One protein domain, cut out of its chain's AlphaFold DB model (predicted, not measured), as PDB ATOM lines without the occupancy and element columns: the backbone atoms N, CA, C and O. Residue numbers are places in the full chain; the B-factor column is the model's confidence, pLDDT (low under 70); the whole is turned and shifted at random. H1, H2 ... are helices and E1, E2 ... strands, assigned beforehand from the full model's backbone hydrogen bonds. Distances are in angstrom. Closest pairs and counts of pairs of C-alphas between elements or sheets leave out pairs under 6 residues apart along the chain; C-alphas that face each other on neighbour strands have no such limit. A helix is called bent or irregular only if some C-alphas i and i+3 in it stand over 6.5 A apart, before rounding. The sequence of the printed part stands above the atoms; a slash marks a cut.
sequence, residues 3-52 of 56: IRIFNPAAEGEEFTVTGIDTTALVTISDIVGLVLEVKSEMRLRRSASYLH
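AT A GLANCE: This is residues 3 to 52 of the 56 residues of the protein "Prophage PssSM-02, Orf25" of Pseudomonas syringae pv. pisi (UniProt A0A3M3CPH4). One long straight helix, H1, makes the length of the domain, and a small two-stranded hairpin, E1 and E2, sits beside its residues 35 to 42 with few contacts between them. A looped link, residues 18 to 27, leads from the hairpin to the first residue of H1, and at the other end of the helix residues 43 to 52 stick out, of which 43 to 51 belong to H1. The printed part has 50 residues, with two named strands and then one named helix along it; the sheet's order is E1 - E2, antiparallel, and the class is mixed, helices and strands. The whole is loose, with a radius of gyration of the C-alphas of 12.3 A, and elongated, spanning 37 by 20 by 18 A.

IN THESE COORDINATES: E1 is residues 3 to 7, 12.9 A from first to last C-alpha, and begins with C-alpha 3 at (218.686, 147.740, 221.326). E2 is residues 13 to 17, 13.0 A long in the same measure, and ends with C-alpha 17 at (220.784, 143.470, 219.273). H1 is residues 28 to 51, 35.0 A from first to last C-alpha, from C-alpha 28 at (225.924, 153.514, 235.129) to C-alpha 51 at (236.987, 138.566, 205.468).

HOW THE PARTS SIT: E1 and E2 are antiparallel neighbours and form a hairpin, with 159 degrees between their directions. The C-alphas of Arg 4 and Thr 16 face each other at 4.7 A. N of Ile 3 and O of Val 17 are within hydrogen-bond range at 2.8 A, and so are N of Phe 15 and O of Ile 5 at 2.9 A. E2 and H1 have 1 pair of C-alphas within 8 A, and their centres are 10.5 A apart. Their closest C-alphas are those of Phe 15 and Met 42, at 7.2 A. E1 and H1 are near each other, with 7 pairs of C-alphas within 10 A. In H1, which is not bent, every O i to N i+4 pair is within hydrogen-bond range.

THE WHOLE: The two C-alphas farthest apart are those of Val 26 and His 52, at 38.3 A. Residues 43 to 52 stand free; the body without them has 40 residues and spans 32 by 19 by 13 A. The printed part has no cut. The link from E1 to E2 is tight, with 5 residues between them, and the link from E2 to H1 is short, with 10. The mean pLDDT of the printed part is 79.1, and the model's confidence is low, under 70, at residues 7 to 13 and 49 to 52.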
ATOM      1  N   ILE A   3     217.851 146.537 221.363       81.44
ATOM      2  CA  ILE A   3     218.686 147.740 221.326       81.44
ATOM      3  C   ILE A   3     219.108 147.989 219.881       81.44
ATOM      4  O   ILE A   3     219.588 147.081 219.201       81.44
ATOM      5  N   ARG A   4     218.924 149.229 219.422       78.62
ATOM      6  CA  ARG A   4     219.349 149.702 218.100       78.62
ATOM      7  C   ARG A   4     220.465 150.715 218.294       78.62
ATOM      8  O   ARG A   4     220.282 151.694 219.016       78.62
ATOM      9  N   ILE A   5     221.611 150.473 217.676       75.75
ATOM     10  CA  ILE A   5     222.768 151.360 217.755       75.75
ATOM     11  C   ILE A   5     223.043 151.923 216.377       75.75
ATOM     12  O   ILE A   5     223.277 151.191 215.418       75.75
ATOM     13  N   PHE A   6     223.056 153.248 216.325       72.69
ATOM     14  CA  PHE A   6     223.415 154.007 215.144       72.69
ATOM     15  C   PHE A   6     224.857 154.467 215.297       72.69
ATOM     16  O   PHE A   6     225.180 155.223 216.215       72.69
ATOM     17  N   ASN A   7     225.731 153.998 214.409       69.38
ATOM     18  CA  ASN A   7     227.094 154.501 214.326       69.38
ATOM     19  C   ASN A   7     227.220 155.446 213.119       69.38
ATOM     20  O   ASN A   7     227.477 154.976 212.010       69.38
ATOM     21  N   PRO A   8     227.073 156.770 213.309       66.81
ATOM     22  CA  PRO A   8     227.159 157.726 212.207       66.81
ATOM     23  C   PRO A   8     228.551 157.761 211.560       66.81
ATOM     24  O   PRO A   8     228.666 158.089 210.386       66.81
ATOM     25  N   ALA A   9     229.600 157.372 212.290       68.25
ATOM     26  CA  ALA A   9     230.962 157.299 211.764       68.25
ATOM     27  C   ALA A   9     231.212 156.065 210.878       68.25
ATOM     28  O   ALA A   9     232.293 155.925 210.316       68.25
ATOM     29  N   ALA A  10     230.245 155.153 210.770       63.62
ATOM     30  CA  ALA A  10     230.363 153.930 209.992       63.62
ATOM     31  C   ALA A  10     229.243 153.816 208.960       63.62
ATOM     32  O   ALA A  10     228.481 152.855 208.973       63.62
ATOM     33  N   GLU A  11     229.122 154.835 208.109       59.50
ATOM     34  CA  GLU A  11     228.259 154.817 206.918       59.50
ATOM     35  C   GLU A  11     226.790 154.440 207.193       59.50
ATOM     36  O   GLU A  11     226.133 153.796 206.382       59.50
ATOM     37  N   GLY A  12     226.250 154.837 208.351       60.66
ATOM     38  CA  GLY A  12     224.846 154.577 208.688       60.66
ATOM     39  C   GLY A  12     224.537 153.112 209.012       60.66
ATOM     40  O   GLY A  12     223.373 152.720 208.992       60.66
ATOM     41  N   GLU A  13     225.555 152.308 209.325       64.19
ATOM     42  CA  GLU A  13     225.372 150.911 209.700       64.19
ATOM     43  C   GLU A  13     224.585 150.817 211.017       64.19
ATOM     44  O   GLU A  13     225.031 151.257 212.086       64.19
ATOM     45  N   GLU A  14     223.378 150.265 210.915       70.31
ATOM     46  CA  GLU A  14     222.483 150.071 212.042       70.31
ATOM     47  C   GLU A  14     222.722 148.695 212.664       70.31
ATOM     48  O   GLU A  14     222.528 147.655 212.032       70.31
ATOM     49  N   PHE A  15     223.131 148.686 213.931       76.62
ATOM     50  CA  PHE A  15     223.357 147.455 214.669       76.62
ATOM     51  C   PHE A  15     222.169 147.155 215.578       76.62
ATOM     52  O   PHE A  15     221.887 147.899 216.518       76.62
ATOM     53  N   THR A  16     221.469 146.058 215.296       81.56
ATOM     54  CA  THR A  16     220.351 145.588 216.119       81.56
ATOM     55  C   THR A  16     220.797 144.418 216.985       81.56
ATOM     56  O   THR A  16     221.254 143.395 216.470       81.56
ATOM     57  N   VAL A  17     220.618 144.554 218.299       79.31
ATOM     58  CA  VAL A  17     220.784 143.470 219.273       79.31
ATOM     59  C   VAL A  17     219.441 143.149 219.893       79.31
ATOM     60  O   VAL A  17     218.750 144.032 220.399       79.31
ATOM     61  N   THR A  18     219.064 141.879 219.857       85.69
ATOM     62  CA  THR A  18     217.833 141.361 220.456       85.69
ATOM     63  C   THR A  18     218.167 140.498 221.669       85.69
ATOM     64  O   THR A  18     219.305 140.071 221.846       85.69
ATOM     65  N   GLY A  19     217.178 140.252 222.529       84.75
ATOM     66  CA  GLY A  19     217.350 139.357 223.678       84.75
ATOM     67  C   GLY A  19     218.170 139.938 224.833       84.75
ATOM     68  O   GLY A  19     218.534 139.192 225.732       84.75
ATOM     69  N   ILE A  20     218.423 141.251 224.849       83.88
ATOM     70  CA  ILE A  20     219.124 141.896 225.966       83.88
ATOM     71  C   ILE A  20     218.245 141.822 227.218       83.88
ATOM     72  O   ILE A  20     217.102 142.305 227.197       83.88
ATOM     73  N   ASP A  21     218.790 141.263 228.295       85.31
ATOM     74  CA  ASP A  21     218.221 141.377 229.633       85.31
ATOM     75  C   ASP A  21     218.621 142.726 230.241       85.31
ATOM     76  O   ASP A  21     219.749 142.941 230.674       85.31
ATOM     77  N   THR A  22     217.681 143.666 230.232       82.75
ATOM     78  CA  THR A  22     217.906 145.009 230.772       82.75
ATOM     79  C   THR A  22     217.648 145.099 232.272       82.75
ATOM     80  O   THR A  22     217.885 146.155 232.846       82.75
ATOM     81  N   THR A  23     217.159 144.034 232.918       87.00
ATOM     82  CA  THR A  23     216.903 144.042 234.370       87.00
ATOM     83  C   THR A  23     218.198 144.094 235.180       87.00
ATOM     84  O   THR A  23     218.208 144.622 236.288       87.00
ATOM     85  N   ALA A  24     219.303 143.638 234.585       80.00
ATOM     86  CA  ALA A  24     220.647 143.708 235.148       80.00
ATOM     87  C   ALA A  24     221.331 145.083 234.985       80.00
ATOM     88  O   ALA A  24     222.412 145.290 235.526       80.00
ATOM     89  N   LEU A  25     220.732 146.035 234.258       86.81
ATOM     90  CA  LEU A  25     221.324 147.357 234.000       86.81
ATOM     91  C   LEU A  25     220.925 148.362 235.087       86.81
ATOM     92  O   LEU A  25     220.167 149.300 234.837       86.81
ATOM     93  N   VAL A  26     221.394 148.139 236.314       89.25
ATOM     94  CA  VAL A  26     220.949 148.894 237.501       89.25
ATOM     95  C   VAL A  26     221.801 150.142 237.733       89.25
ATOM     96  O   VAL A  26     221.346 151.127 238.316       89.25
ATOM     97  N   THR A  27     223.043 150.127 237.260       94.19
ATOM     98  CA  THR A  27     224.024 151.185 237.478       94.19
ATOM     99  C   THR A  27     224.570 151.742 236.168       94.19
ATOM    100  O   THR A  27     224.503 151.122 235.106       94.19
ATOM    101  N   ILE A  28     225.183 152.925 236.251       91.88
ATOM    102  CA  ILE A  28     225.924 153.514 235.129       91.88
ATOM    103  C   ILE A  28     227.033 152.562 234.655       91.88
ATOM    104  O   ILE A  28     227.263 152.453 233.453       91.88
ATOM    105  N   SER A  29     227.689 151.846 235.573       93.00
ATOM    106  CA  SER A  29     228.726 150.870 235.227       93.00
ATOM    107  C   SER A  29     228.181 149.733 234.363       93.00
ATOM    108  O   SER A  29     228.834 149.354 233.393       93.00
ATOM    109  N   ASP A  30     226.970 149.247 234.649       90.19
ATOM    110  CA  ASP A  30     226.331 148.180 233.868       90.19
ATOM    111  C   ASP A  30     226.013 148.658 232.444       90.19
ATOM    112  O   ASP A  30     226.266 147.961 231.460       90.19
ATOM    113  N   ILE A  31     225.534 149.902 232.319       87.62
ATOM    114  CA  ILE A  31     225.268 150.544 231.024       87.62
ATOM    115  C   ILE A  31     226.567 150.716 230.226       87.62
ATOM    116  O   ILE A  31     226.605 150.428 229.028       87.62
ATOM    117  N   VAL A  32     227.647 151.168 230.871       90.81
ATOM    118  CA  VAL A  32     228.960 151.304 230.224       90.81
ATOM    119  C   VAL A  32     229.482 149.940 229.766       90.81
ATOM    120  O   VAL A  32     229.956 149.833 228.633       90.81
ATOM    121  N   GLY A  33     229.353 148.901 230.596       90.75
ATOM    122  CA  GLY A  33     229.733 147.529 230.254       90.75
ATOM    123  C   GLY A  33     229.021 147.031 228.998       90.75
ATOM    124  O   GLY A  33     229.676 146.620 228.040       90.75
ATOM    125  N   LEU A  34     227.698 147.193 228.949       87.38
ATOM    126  CA  LEU A  34     226.890 146.849 227.782       87.38
ATOM    127  C   LEU A  34     227.343 147.595 226.516       87.38
ATOM    128  O   LEU A  34     227.494 146.993 225.454       87.38
ATOM    129  N   VAL A  35     227.592 148.906 226.601       85.19
ATOM    130  CA  VAL A  35     228.044 149.695 225.439       85.19
ATOM    131  C   VAL A  35     229.390 149.194 224.908       85.19
ATOM    132  O   VAL A  35     229.593 149.151 223.692       85.19
ATOM    133  N   LEU A  36     230.319 148.823 225.792       88.69
ATOM    134  CA  LEU A  36     231.625 148.290 225.399       88.69
ATOM    135  C   LEU A  36     231.503 146.915 224.736       88.69
ATOM    136  O   LEU A  36     232.129 146.690 223.697       88.69
ATOM    137  N   GLU A  37     230.673 146.032 225.291       88.31
ATOM    138  CA  GLU A  37     230.402 144.711 224.723       88.31
ATOM    139  C   GLU A  37     229.818 144.831 223.316       88.31
ATOM    140  O   GLU A  37     230.344 144.250 222.363       88.31
ATOM    141  N   VAL A  38     228.809 145.688 223.143       83.62
ATOM    142  CA  VAL A  38     228.193 145.863 221.831       83.62
ATOM    143  C   VAL A  38     229.164 146.480 220.819       83.62
ATOM    144  O   VAL A  38     229.220 146.036 219.672       83.62
ATOM    145  N   LYS A  39     229.995 147.453 221.215       83.56
ATOM    146  CA  LYS A  39     231.049 147.987 220.332       83.56
ATOM    147  C   LYS A  39     232.042 146.905 219.894       83.56
ATOM    148  O   LYS A  39     232.493 146.929 218.745       83.56
ATOM    149  N   SER A  40     232.389 145.975 220.784       85.50
ATOM    150  CA  SER A  40     233.272 144.850 220.461       85.50
ATOM    151  C   SER A  40     232.633 143.917 219.430       85.50
ATOM    152  O   SER A  40     233.261 143.606 218.417       85.50
ATOM    153  N   GLU A  41     231.367 143.554 219.634       84.81
ATOM    154  CA  GLU A  41     230.596 142.719 218.707       84.81
ATOM    155  C   GLU A  41     230.463 143.379 217.324       84.81
ATOM    156  O   GLU A  41     230.695 142.740 216.296       84.81
ATOM    157  N   MET A  42     230.176 144.685 217.274       81.50
ATOM    158  CA  MET A  42     230.131 145.444 216.017       81.50
ATOM    159  C   MET A  42     231.458 145.360 215.257       81.50
ATOM    160  O   MET A  42     231.477 145.121 214.047       81.50
ATOM    161  N   ARG A  43     232.584 145.527 215.958       83.56
ATOM    162  CA  ARG A  43     233.917 145.415 215.356       83.56
ATOM    163  C   ARG A  43     234.184 143.997 214.850       83.56
ATOM    164  O   ARG A  43     234.723 143.849 213.753       83.56
ATOM    165  N   LEU A  44     233.794 142.976 215.614       83.75
ATOM    166  CA  LEU A  44     233.945 141.573 215.229       83.75
ATOM    167  C   LEU A  44     233.170 141.277 213.939       83.75
ATOM    168  O   LEU A  44     233.755 140.789 212.973       83.75
ATOM    169  N   ARG A  45     231.887 141.643 213.874       79.00
ATOM    170  CA  ARG A  45     231.071 141.407 212.674       79.00
ATOM    171  C   ARG A  45     231.578 142.171 211.463       79.00
ATOM    172  O   ARG A  45     231.608 141.597 210.383       79.00
ATOM    173  N   ARG A  46     232.054 143.410 211.629       77.62
ATOM    174  CA  ARG A  46     232.738 144.122 210.536       77.62
ATOM    175  C   ARG A  46     233.950 143.357 210.048       77.62
ATOM    176  O   ARG A  46     234.074 143.142 208.851       77.62
ATOM    177  N   SER A  47     234.820 142.919 210.956       78.69
ATOM    178  CA  SER A  47     236.007 142.152 210.568       78.69
ATOM    179  C   SER A  47     235.639 140.858 209.832       78.69
ATOM    180  O   SER A  47     236.243 140.558 208.809       78.69
ATOM    181  N   ALA A  48     234.583 140.158 210.259       74.00
ATOM    182  CA  ALA A  48     234.064 138.987 209.557       74.00
ATOM    183  C   ALA A  48     233.499 139.334 208.163       74.00
ATOM    184  O   ALA A  48     233.776 138.623 207.199       74.00
ATOM    185  N   SER A  49     232.772 140.447 208.027       67.00
ATOM    186  CA  SER A  49     232.262 140.944 206.740       67.00
ATOM    187  C   SER A  49     233.375 141.370 205.774       67.00
ATOM    188  O   SER A  49     233.234 141.181 204.571       67.00
ATOM    189  N   TYR A  50     234.495 141.907 206.270       58.03
ATOM    190  CA  TYR A  50     235.674 142.192 205.440       58.03
ATOM    191  C   TYR A  50     236.389 140.915 204.979       58.03
ATOM    192  O   TYR A  50     236.947 140.892 203.884       58.03
ATOM    193  N   LEU A  51     236.372 139.857 205.796       57.22
ATOM    194  CA  LEU A  51     236.987 138.566 205.468       57.22
ATOM    195  C   LEU A  51     236.159 137.744 204.470       57.22
ATOM    196  O   LEU A  51     236.718 136.945 203.725       57.22
ATOM    197  N   HIS A  52     234.846 137.959 204.419       56.03
ATOM    198  CA  HIS A  52     233.947 137.403 203.411       56.03
ATOM    199  C   HIS A  52     233.263 138.560 202.670       56.03
ATOM    200  O   HIS A  52     232.108 138.881 202.974       56.03
TER     201      HIS A  52